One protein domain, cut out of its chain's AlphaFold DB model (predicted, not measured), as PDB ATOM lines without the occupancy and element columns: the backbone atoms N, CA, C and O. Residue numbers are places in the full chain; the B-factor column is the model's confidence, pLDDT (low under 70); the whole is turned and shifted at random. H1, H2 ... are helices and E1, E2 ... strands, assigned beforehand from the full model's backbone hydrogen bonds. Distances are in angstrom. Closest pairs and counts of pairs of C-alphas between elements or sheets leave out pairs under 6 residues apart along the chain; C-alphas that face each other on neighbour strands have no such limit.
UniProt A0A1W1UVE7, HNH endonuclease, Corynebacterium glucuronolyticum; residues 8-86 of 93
ATOM      1  N   MET A   8     -23.392  44.283  -8.950       93.88
ATOM      2  CA  MET A   8     -22.277  43.384  -9.251       93.88
ATOM      3  C   MET A   8     -22.470  42.050  -8.534       93.88
ATOM      4  O   MET A   8     -22.877  42.013  -7.372       93.88
ATOM      5  N   HIS A   9     -22.151  40.969  -9.232       93.88
ATOM      6  CA  HIS A   9     -22.232  39.604  -8.739       93.88
ATOM      7  C   HIS A   9     -20.977  38.835  -9.148       93.88
ATOM      8  O   HIS A   9     -20.531  38.964 -10.286       93.88
ATOM      9  N   HIS A  10     -20.425  38.030  -8.245       94.00
ATOM     10  CA  HIS A  10     -19.290  37.167  -8.560       94.00
ATOM     11  C   HIS A  10     -19.789  35.846  -9.150       94.00
ATOM     12  O   HIS A  10     -20.532  35.136  -8.486       94.00
ATOM     13  N   SER A  11     -19.377  35.492 -10.367       92.19
ATOM     14  CA  SER A  11     -19.712  34.202 -10.977       92.19
ATOM     15  C   SER A  11     -19.147  33.033 -10.167       92.19
ATOM     16  O   SER A  11     -19.864  32.071  -9.900       92.19
ATOM     17  N   GLU A  12     -17.885  33.120  -9.748       92.38
ATOM     18  CA  GLU A  12     -17.297  32.292  -8.697       92.38
ATOM     19  C   GLU A  12     -17.262  33.089  -7.397       92.38
ATOM     20  O   GLU A  12     -16.632  34.147  -7.335       92.38
ATOM     21  N   SER A  13     -17.941  32.589  -6.364       91.94
ATOM     22  CA  SER A  13     -18.113  33.332  -5.118       91.94
ATOM     23  C   SER A  13     -16.769  33.705  -4.476       91.94
ATOM     24  O   SER A  13     -15.826  32.911  -4.452       91.94
ATOM     25  N   TRP A  14     -16.699  34.902  -3.884       92.75
ATOM     26  CA  TRP A  14     -15.512  35.359  -3.151       92.75
ATOM     27  C   TRP A  14     -15.124  34.400  -2.015       92.75
ATOM     28  O   TRP A  14     -13.951  34.102  -1.813       92.75
ATOM     29  N   VAL A  15     -16.120  33.867  -1.296       91.50
ATOM     30  CA  VAL A  15     -15.910  32.906  -0.196       91.50
ATOM     31  C   VAL A  15     -15.308  31.590  -0.702       91.50
ATOM     32  O   VAL A  15     -14.558  30.943   0.024       91.50
ATOM     33  N   SER A  16     -15.594  31.213  -1.947       90.88
ATOM     34  CA  SER A  16     -15.004  30.050  -2.618       90.88
ATOM     35  C   SER A  16     -13.622  30.329  -3.225       90.88
ATOM     36  O   SER A  16     -13.025  29.409  -3.772       90.88
ATOM     37  N   GLY A  17     -13.097  31.554  -3.109       94.19
ATOM     38  CA  GLY A  17     -11.797  31.954  -3.657       94.19
ATOM     39  C   GLY A  17     -11.855  32.653  -5.019       94.19
ATOM     40  O   GLY A  17     -10.803  32.937  -5.589       94.19
ATOM     41  N   GLY A  18     -13.050  32.964  -5.533       93.81
ATOM     42  CA  GLY A  18     -13.202  33.682  -6.796       93.81
ATOM     43  C   GLY A  18     -12.638  35.110  -6.720       93.81
ATOM     44  O   GLY A  18     -12.921  35.827  -5.757       93.81
ATOM     45  N   PRO A  19     -11.857  35.570  -7.714       95.69
ATOM     46  CA  PRO A  19     -11.172  36.858  -7.645       95.69
ATOM     47  C   PRO A  19     -12.100  38.035  -7.993       95.69
ATOM     48  O   PRO A  19     -13.068  37.887  -8.740       95.69
ATOM     49  N   THR A  20     -11.770  39.240  -7.525       95.75
ATOM     50  CA  THR A  20     -12.481  40.479  -7.893       95.75
ATOM     51  C   THR A  20     -11.931  41.041  -9.206       95.75
ATOM     52  O   THR A  20     -11.168  42.008  -9.212       95.75
ATOM     53  N   THR A  21     -12.291  40.424 -10.332       94.62
ATOM     54  CA  THR A  21     -11.898  40.881 -11.676       94.62
ATOM     55  C   THR A  21     -13.102  41.007 -12.606       94.62
ATOM     56  O   THR A  21     -14.166  40.443 -12.349       94.62
ATOM     57  N   LEU A  22     -12.955  41.742 -13.711       89.25
ATOM     58  CA  LEU A  22     -14.035  41.924 -14.692       89.25
ATOM     59  C   LEU A  22     -14.471  40.598 -15.340       89.25
ATOM     60  O   LEU A  22     -15.611  40.460 -15.790       89.25
ATOM     61  N   GLU A  23     -13.576  39.615 -15.383       90.31
ATOM     62  CA  GLU A  23     -13.839  38.272 -15.896       90.31
ATOM     63  C   GLU A  23     -14.752  37.481 -14.955       90.31
ATOM     64  O   GLU A  23     -15.605  36.738 -15.437       90.31
ATOM     65  N   ASN A  24     -14.620  37.681 -13.639       92.75
ATOM     66  CA  ASN A  24     -15.414  36.989 -12.623       92.75
ATOM     67  C   ASN A  24     -16.655  37.779 -12.159       92.75
ATOM     68  O   ASN A  24     -17.501  37.243 -11.454       92.75
ATOM     69  N   LEU A  25     -16.798  39.051 -12.539       93.12
ATOM     70  CA  LEU A  25     -17.937  39.886 -12.143       93.12
ATOM     71  C   LEU A  25     -18.968  40.025 -13.264       93.12
ATOM     72  O   LEU A  25     -18.641  40.512 -14.342       93.12
ATOM     73  N   THR A  26     -20.228  39.682 -12.998       91.94
ATOM     74  CA  THR A  26     -21.382  39.962 -13.871       91.94
ATOM     75  C   THR A  26     -22.324  40.991 -13.233       91.94
ATOM     76  O   THR A  26     -22.213  41.318 -12.051       91.94
ATOM     77  N   MET A  27     -23.250  41.533 -14.026       91.19
ATOM     78  CA  MET A  27     -24.214  42.547 -13.605       91.19
ATOM     79  C   MET A  27     -25.632  41.993 -13.682       91.19
ATOM     80  O   MET A  27     -26.126  41.677 -14.765       91.19
ATOM     81  N   LEU A  28     -26.322  41.944 -12.544       91.62
ATOM     82  CA  LEU A  28     -27.679  41.407 -12.441       91.62
ATOM     83  C   LEU A  28     -28.616  42.398 -11.773       91.62
ATOM     84  O   LEU A  28     -28.209  43.214 -10.955       91.62
ATOM     85  N   CYS A  29     -29.906  42.326 -12.089       91.00
ATOM     86  CA  CYS A  29     -30.875  43.070 -11.300       91.00
ATOM     87  C   CYS A  29     -31.060  42.452  -9.907       91.00
ATOM     88  O   CYS A  29     -30.795  41.262  -9.757       91.00
ATOM     89  N   PRO A  30     -31.611  43.179  -8.916       93.69
ATOM     90  CA  PRO A  30     -31.747  42.669  -7.552       93.69
ATOM     91  C   PRO A  30     -32.517  41.346  -7.465       93.69
ATOM     92  O   PRO A  30     -32.142  40.460  -6.707       93.69
ATOM     93  N   PHE A  31     -33.557  41.175  -8.289       92.75
ATOM     94  CA  PHE A  31     -34.327  39.932  -8.335       92.75
ATOM     95  C   PHE A  31     -33.502  38.736  -8.831       92.75
ATOM     96  O   PHE A  31     -33.533  37.677  -8.211       92.75
ATOM     97  N   HIS A  32     -32.782  38.891  -9.947       92.44
ATOM     98  CA  HIS A  32     -31.973  37.800 -10.495       92.44
ATOM     99  C   HIS A  32     -30.705  37.576  -9.678       92.44
ATOM    100  O   HIS A  32     -30.333  36.431  -9.495       92.44
ATOM    101  N   ASN A  33     -30.098  38.634  -9.135       94.38
ATOM    102  CA  ASN A  33     -28.959  38.535  -8.230       94.38
ATOM    103  C   ASN A  33     -29.325  37.717  -6.982       94.38
ATOM    104  O   ASN A  33     -28.663  36.739  -6.675       94.38
ATOM    105  N   GLY A  34     -30.447  38.036  -6.326       94.50
ATOM    106  CA  GLY A  34     -30.906  37.304  -5.139       94.50
ATOM    107  C   GLY A  34     -31.382  35.870  -5.404       94.50
ATOM    108  O   GLY A  34     -31.588  35.116  -4.457       94.50
ATOM    109  N   ARG A  35     -31.590  35.489  -6.669       95.25
ATOM    110  CA  ARG A  35     -31.888  34.108  -7.074       95.25
ATOM    111  C   ARG A  35     -30.695  33.396  -7.699       95.25
ATOM    112  O   ARG A  35     -30.826  32.213  -7.965       95.25
ATOM    113  N   ASN A  36     -29.600  34.084  -7.997       95.19
ATOM    114  CA  ASN A  36     -28.475  33.462  -8.672       95.19
ATOM    115  C   ASN A  36     -27.801  32.476  -7.718       95.19
ATOM    116  O   ASN A  36     -27.461  32.847  -6.598       95.19
ATOM    117  N   ASP A  37     -27.623  31.231  -8.151       94.50
ATOM    118  CA  ASP A  37     -26.946  30.235  -7.328       94.50
ATOM    119  C   ASP A  37     -25.429  30.511  -7.295       94.50
ATOM    120  O   ASP A  37     -24.754  30.437  -8.326       94.50
ATOM    121  N   ASP A  38     -24.895  30.797  -6.103       91.31
ATOM    122  CA  ASP A  38     -23.452  30.991  -5.871       91.31
ATOM    123  C   ASP A  38     -22.666  29.668  -5.919       91.31
ATOM    124  O   ASP A  38     -21.519  29.629  -6.367       91.31
ATOM    125  N   ASP A  39     -23.280  28.579  -5.441       90.62
ATOM    126  CA  ASP A  39     -22.674  27.247  -5.352       90.62
ATOM    127  C   ASP A  39     -23.264  26.323  -6.435       90.62
ATOM    128  O   ASP A  39     -24.399  25.849  -6.286       90.62
ATOM    129  N   PRO A  40     -22.514  26.008  -7.509       87.25
ATOM    130  CA  PRO A  40     -23.004  25.146  -8.584       87.25
ATOM    131  C   PRO A  40     -23.278  23.706  -8.130       87.25
ATOM    132  O   PRO A  40     -23.987  22.977  -8.819       87.25
ATOM    133  N   THR A  41     -22.745  23.280  -6.979       90.31
ATOM    134  CA  THR A  41     -22.995  21.940  -6.424       90.31
ATOM    135  C   THR A  41     -24.324  21.845  -5.669       90.31
ATOM    136  O   THR A  41     -24.789  20.740  -5.386       90.31
ATOM    137  N   LYS A  42     -24.963  22.985  -5.368       92.44
ATOM    138  CA  LYS A  42     -26.246  23.074  -4.652       92.44
ATOM    139  C   LYS A  42     -27.279  23.894  -5.447       92.44
ATOM    140  O   LYS A  42     -27.749  24.921  -4.954       92.44
ATOM    141  N   PRO A  43     -27.650  23.462  -6.666       94.31
ATOM    142  CA  PRO A  43     -28.487  24.260  -7.554       94.31
ATOM    143  C   PRO A  43     -29.927  24.397  -7.037       94.31
ATOM    144  O   PRO A  43     -30.527  23.439  -6.541       94.31
ATOM    145  N   ARG A  44     -30.513  25.586  -7.207       95.75
ATOM    146  CA  ARG A  44     -31.896  25.909  -6.827       95.75
ATOM    147  C   ARG A  44     -32.645  26.648  -7.930       95.75
ATOM    148  O   ARG A  44     -33.758  26.249  -8.274       95.75
ATOM    149  N   TYR A  45     -32.067  27.711  -8.481       95.75
ATOM    150  CA  TYR A  45     -32.717  28.554  -9.494       95.75
ATOM    151  C   TYR A  45     -31.919  28.681 -10.791       95.75
ATOM    152  O   TYR A  45     -32.459  29.177 -11.780       95.75
ATOM    153  N   GLY A  46     -30.684  28.188 -10.809       95.56
ATOM    154  CA  GLY A  46     -29.722  28.361 -11.881       95.56
ATOM    155  C   GLY A  46     -28.781  29.523 -11.599       95.56
ATOM    156  O   GLY A  46     -28.947  30.284 -10.643       95.56
ATOM    157  N   ARG A  47     -27.790  29.671 -12.469       95.44
ATOM    158  CA  ARG A  47     -26.728  30.663 -12.305       95.44
ATOM    159  C   ARG A  47     -26.368  31.329 -13.616       95.44
ATOM    160  O   ARG A  47     -26.671  30.819 -14.695       95.44
ATOM    161  N   ILE A  48     -25.724  32.478 -13.514       95.06
ATOM    162  CA  ILE A  48     -25.159  33.196 -14.645       95.06
ATOM    163  C   ILE A  48     -23.686  32.829 -14.793       95.06
ATOM    164  O   ILE A  48     -22.900  32.977 -13.858       95.06
ATOM    165  N   GLU A  49     -23.315  32.391 -15.991       92.69
ATOM    166  CA  GLU A  49     -21.938  32.074 -16.361       92.69
ATOM    167  C   GLU A  49     -21.513  32.855 -17.604       92.69
ATOM    168  O   GLU A  49     -22.275  33.017 -18.562       92.69
ATOM    169  N   ARG A  50     -20.264  33.323 -17.593       91.06
ATOM    170  CA  ARG A  50     -19.617  33.973 -18.733       91.06
ATOM    171  C   ARG A  50     -19.116  32.894 -19.691       91.06
ATOM    172  O   ARG A  50     -18.134  32.218 -19.404       91.06
ATOM    173  N   ILE A  51     -19.737  32.764 -20.857       91.44
ATOM    174  CA  ILE A  51     -19.318  31.823 -21.904       91.44
ATOM    175  C   ILE A  51     -19.003  32.621 -23.167       91.44
ATOM    176  O   ILE A  51     -19.842  33.366 -23.673       91.44
ATOM    177  N   ASN A  52     -17.773  32.500 -23.677       90.06
ATOM    178  CA  ASN A  52     -17.289  33.252 -24.845       90.06
ATOM    179  C   ASN A  52     -17.514  34.775 -24.721       90.06
ATOM    180  O   ASN A  52     -17.955  35.437 -25.661       90.06
ATOM    181  N   GLY A  53     -17.260  35.326 -23.530       89.44
ATOM    182  CA  GLY A  53     -17.394  36.759 -23.245       89.44
ATOM    183  C   GLY A  53     -18.832  37.264 -23.071       89.44
ATOM    184  O   GLY A  53     -19.026  38.463 -22.895       89.44
ATOM    185  N   LEU A  54     -19.836  36.385 -23.099       91.62
ATOM    186  CA  LEU A  54     -21.242  36.741 -22.910       91.62
ATOM    187  C   LEU A  54     -21.836  36.034 -21.693       91.62
ATOM    188  O   LEU A  54     -21.486  34.895 -21.409       91.62
ATOM    189  N   ASP A  55     -22.774  36.690 -21.019       91.81
ATOM    190  CA  ASP A  55     -23.452  36.129 -19.851       91.81
ATOM    191  C   ASP A  55     -24.645  35.248 -20.271       91.81
ATOM    192  O   ASP A  55     -25.620  35.725 -20.871       91.81
ATOM    193  N   TYR A  56     -24.563  33.958 -19.943       94.75
ATOM    194  CA  TYR A  56     -25.601  32.950 -20.151       94.75
ATOM    195  C   TYR A  56     -26.237  32.554 -18.826       94.75
ATOM    196  O   TYR A  56     -25.561  32.411 -17.815       94.75
ATOM    197  N   PHE A  57     -27.539  32.294 -18.854       95.69
ATOM    198  CA  PHE A  57     -28.232  31.603 -17.778       95.69
ATOM    199  C   PHE A  57     -28.113  30.090 -17.947       95.69
ATOM    200  O   PHE A  57     -28.609  29.535 -18.932       95.69
ATOM    201  N   VAL A  58     -27.507  29.434 -16.964       96.00
ATOM    202  CA  VAL A  58     -27.371  27.982 -16.849       96.00
ATOM    203  C   VAL A  58     -28.493  27.446 -15.947       96.00
ATOM    204  O   VAL A  58     -28.571  27.836 -14.778       96.00
ATOM    205  N   PRO A  59     -29.397  26.588 -16.460       95.69
ATOM    206  CA  PRO A  59     -30.484  26.013 -15.665       95.69
ATOM    207  C   PRO A  59     -29.987  25.100 -14.523       95.69
ATOM    208  O   PRO A  59     -28.998  24.395 -14.706       95.69
ATOM    209  N   PRO A  60     -30.704  25.034 -13.384       95.00
ATOM    210  CA  PRO A  60     -30.245  24.322 -12.183       95.00
ATOM    211  C   PRO A  60     -30.199  22.788 -12.305       95.00
ATOM    212  O   PRO A  60     -29.379  22.151 -11.655       95.00
ATOM    213  N   PHE A  61     -31.068  22.172 -13.112       93.44
ATOM    214  CA  PHE A  61     -31.257  20.708 -13.142       93.44
ATOM    215  C   PHE A  61     -30.945  20.097 -14.507       93.44
ATOM    216  O   PHE A  61     -31.646  19.211 -14.995       93.44
ATOM    217  N   GLY A  62     -29.895  20.609 -15.141       85.75
ATOM    218  CA  GLY A  62     -29.591  20.285 -16.524       85.75
ATOM    219  C   GLY A  62     -30.473  21.071 -17.492       85.75
ATOM    220  O   GLY A  62     -31.594  21.491 -17.200       85.75
ATOM    221  N   GLY A  63     -29.911  21.341 -18.659       92.19
ATOM    222  CA  GLY A  63     -30.513  22.199 -19.662       92.19
ATOM    223  C   GLY A  63     -29.450  23.030 -20.354       92.19
ATOM    224  O   GLY A  63     -28.364  23.265 -19.832       92.19
ATOM    225  N   ARG A  64     -29.780  23.460 -21.563       96.00
ATOM    226  CA  ARG A  64     -28.873  24.227 -22.404       96.00
ATOM    227  C   ARG A  64     -28.723  25.657 -21.871       96.00
ATOM    228  O   ARG A  64     -29.759  26.280 -21.605       96.00
ATOM    229  N   PRO A  65     -27.498  26.194 -21.712       96.75
ATOM    230  CA  PRO A  65     -27.290  27.588 -21.338       96.75
ATOM    231  C   PRO A  65     -28.013  28.532 -22.296       96.75
ATOM    232  O   PRO A  65     -27.992  28.330 -23.509       96.75
ATOM    233  N   ARG A  66     -28.660  29.572 -21.761       96.56
ATOM    234  CA  ARG A  66     -29.492  30.506 -22.535       96.56
ATOM    235  C   ARG A  66     -28.970  31.924 -22.432       96.56
ATOM    236  O   ARG A  66     -28.837  32.473 -21.342       96.56
ATOM    237  N   LEU A  67     -28.738  32.539 -23.577       94.12
ATOM    238  CA  LEU A  67     -28.250  33.902 -23.670       94.12
ATOM    239  C   LEU A  67     -29.368  34.916 -23.376       94.12
ATOM    240  O   LEU A  67     -30.512  34.751 -23.803       94.12
ATOM    241  N   ASN A  68     -29.042  36.030 -22.715       87.38
ATOM    242  CA  ASN A  68     -29.986  37.141 -22.554       87.38
ATOM    243  C   ASN A  68     -30.280  37.824 -23.906       87.38
ATOM    244  O   ASN A  68     -29.438  38.539 -24.447       87.38
ATOM    245  N   MET A  69     -31.487  37.673 -24.454       89.31
ATOM    246  CA  MET A  69     -31.856  38.239 -25.767       89.31
ATOM    247  C   MET A  69     -32.642  39.560 -25.705       89.31
ATOM    248  O   MET A  69     -33.200  40.000 -26.715       89.31
ATOM    249  N   SER A  70     -32.663  40.238 -24.552       85.62
ATOM    250  CA  SER A  70     -33.279  41.569 -24.432       85.62
ATOM    251  C   SER A  70     -32.677  42.584 -25.419       85.62
ATOM    252  O   SER A  70     -31.550  42.436 -25.892       85.62
ATOM    253  N   THR A  71     -33.434  43.631 -25.760       85.31
ATOM    254  CA  THR A  71     -32.965  44.713 -26.651       85.31
ATOM    255  C   THR A  71     -31.682  45.363 -26.134       85.31
ATOM    256  O   THR A  71     -30.749  45.549 -26.909       85.31
ATOM    257  N   CYS A  72     -31.601  45.619 -24.825       82.50
ATOM    258  CA  CYS A  72     -30.411  46.179 -24.184       82.50
ATOM    259  C   CYS A  72     -29.198  45.246 -24.318       82.50
ATOM    260  O   CYS A  72     -28.136  45.680 -24.751       82.50
ATOM    261  N   ALA A  73     -29.361  43.949 -24.028       83.62
ATOM    262  CA  ALA A  73     -28.263  42.986 -24.135       83.62
ATOM    263  C   ALA A  73     -27.782  42.788 -25.583       83.62
ATOM    264  O   ALA A  73     -26.595  42.574 -25.821       83.62
ATOM    265  N   ARG A  74     -28.686  42.889 -26.569       87.56
ATOM    266  CA  ARG A  74     -28.341  42.798 -27.999       87.56
ATOM    267  C   ARG A  74     -27.463  43.952 -28.492       87.56
ATOM    268  O   ARG A  74     -26.707  43.738 -29.432       87.56
ATOM    269  N   GLY A  75     -27.542  45.125 -27.863       87.69
ATOM    270  CA  GLY A  75     -26.724  46.299 -28.193       87.69
ATOM    271  C   GLY A  75     -25.379  46.378 -27.462       87.69
ATOM    272  O   GLY A  75     -24.670  47.364 -27.627       87.69
ATOM    273  N   GLY A  76     -25.027  45.384 -26.639       87.44
ATOM    274  CA  GLY A  76     -23.787  45.401 -25.861       87.44
ATOM    275  C   GLY A  76     -22.525  45.368 -26.732       87.44
ATOM    276  O   GLY A  76     -22.488  44.697 -27.765       87.44
ATOM    277  N   ALA A  77     -21.467  46.042 -26.272       90.50
ATOM    278  CA  ALA A  77     -20.209  46.194 -27.007       90.50
ATOM    279  C   ALA A  77     -19.595  44.852 -27.450       90.50
ATOM    280  O   ALA A  77     -19.193  44.719 -28.602       90.50
ATOM    281  N   VAL A  78     -19.603  43.831 -26.581       90.56
ATOM    282  CA  VAL A  78     -19.058  42.499 -26.906       90.56
ATOM    283  C   VAL A  78     -19.785  41.861 -28.093       90.56
ATOM    284  O   VAL A  78     -19.137  41.318 -28.982       90.56
ATOM    285  N   ARG A  79     -21.119  41.969 -28.172       91.38
ATOM    286  CA  ARG A  79     -21.882  41.418 -29.308       91.38
ATOM    287  C   ARG A  79     -21.614  42.168 -30.600       91.38
ATOM    288  O   ARG A  79     -21.554  41.549 -31.658       91.38
ATOM    289  N   LEU A  80     -21.469  43.489 -30.521       91.69
ATOM    290  CA  LEU A  80     -21.121  44.308 -31.680       91.69
ATOM    291  C   LEU A  80     -19.729  43.943 -32.205       91.69
ATOM    292  O   LEU A  80     -19.589  43.711 -33.403       91.69
ATOM    293  N   ALA A  81     -18.744  43.801 -31.316       92.88
ATOM    294  CA  ALA A  81     -17.393  43.372 -31.669       92.88
ATOM    295  C   ALA A  81     -17.380  41.956 -32.269       92.88
ATOM    296  O   ALA A  81     -16.793  41.736 -33.323       92.88
ATOM    297  N   GLN A  82     -18.097  41.005 -31.660       92.75
ATOM    298  CA  GLN A  82     -18.243  39.648 -32.199       92.75
ATOM    299  C   GLN A  82     -18.875  39.655 -33.592       92.75
ATOM    300  O   GLN A  82     -18.352  39.021 -34.503       92.75
ATOM    301  N   LYS A  83     -19.943  40.437 -33.797       91.44
ATOM    302  CA  LYS A  83     -20.579  40.593 -35.109       91.44
ATOM    303  C   LYS A  83     -19.611  41.169 -36.149       91.44
ATOM    304  O   LYS A  83     -19.591  40.681 -37.274       91.44
ATOM    305  N   GLN A  84     -18.821  42.182 -35.788       93.62
ATOM    306  CA  GLN A  84     -17.791  42.759 -36.664       93.62
ATOM    307  C   GLN A  84     -16.693  41.745 -37.011       93.62
ATOM    308  O   GLN A  84     -16.209  41.735 -38.136       93.62
ATOM    309  N   ALA A  85     -16.354  40.860 -36.073       93.81
ATOM    310  CA  ALA A  85     -15.400  39.772 -36.265       93.81
ATOM    311  C   ALA A  85     -15.987  38.535 -36.983       93.81
ATOM    312  O   ALA A  85     -15.300  37.525 -37.105       93.81
ATOM    313  N   GLY A  86     -17.252  38.566 -37.426       93.75
ATOM    314  CA  GLY A  86     -17.915  37.415 -38.055       93.75
ATOM    315  C   GLY A  86     -18.266  36.272 -37.090       93.75
ATOM    316  O   GLY A  86     -18.613  35.179 -37.527       93.75
TER     317      GLY A  86
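What this domain is: This is residues 8 to 86 of the 93 residues of the protein "HNH endonuclease" of Corynebacterium glucuronolyticum (UniProt A0A1W1UVE7). Two small two-stranded hairpins, E1 with E2 and E3 with E4, make the middle of a loop-rich domain, the second hairpin nearest its centre, and long loops surround them. Two short helices, H2 and H3, lie at one end, far from the middle, while the short H1 follows E2. The printed part has 79 residues, with the order E1 E2 H1 E3 E4 H2 H3; each two-stranded sheet is antiparallel. The class is mixed, helices and strands, with under half of the residues in named elements. The whole is compact, with a radius of gyration of the C-alphas of 13.1 A and spans of 38 by 27 by 22 A.

Where its parts are: E1, residues 8 to 10, begins at C-alpha 8 (-22.277, 43.384, -9.251) and is 6.9 A long. E2 is residues 25 to 28, 9.9 A, and H1 residues 30 to 33, 5.0 A. E3 is residues 47 to 51, 12.2 A, and E4 residues 54 to 58, 12.3 A. H2 is residues 71 to 74, 5.2 A. H3, residues 77 to 84, is 10.5 A long and ends at C-alpha 84 (-17.791, 42.759, -36.664).

How they stand to each other: E1 and E2 form a hairpin, antiparallel at 128 degrees, with N 9 and O 26 2.8 A apart. E3 and E4 form another, antiparallel at 141 degrees, with N 49 and O 56 2.9 A apart. The closest C-alphas of E2 and E3, Thr 26 and Ile 48, are 7.8 A apart. Residues 56 to 57 of E4 pair antiparallel with residues 66 to 67. The closest C-alphas of E4 and H3, Leu 54 and Val 78, are 7.3 A apart. H2 and H3 meet only through their link. Every O i to N i+4 pair of H3 is within hydrogen-bond range; H1 and H2 are too short for such a pair, and of their single O i to N i+3 pairs that of H2 is within range and that of H1 is not.

The domain as a whole: The two C-alphas farthest apart, Lys 42 and Gln 84, are 38.5 A apart. The printed part has no cut. The links E1 to E2, H1 to E3 and E4 to H2 are long. The mean pLDDT of the printed part is 92.2, and no printed residue is under 70.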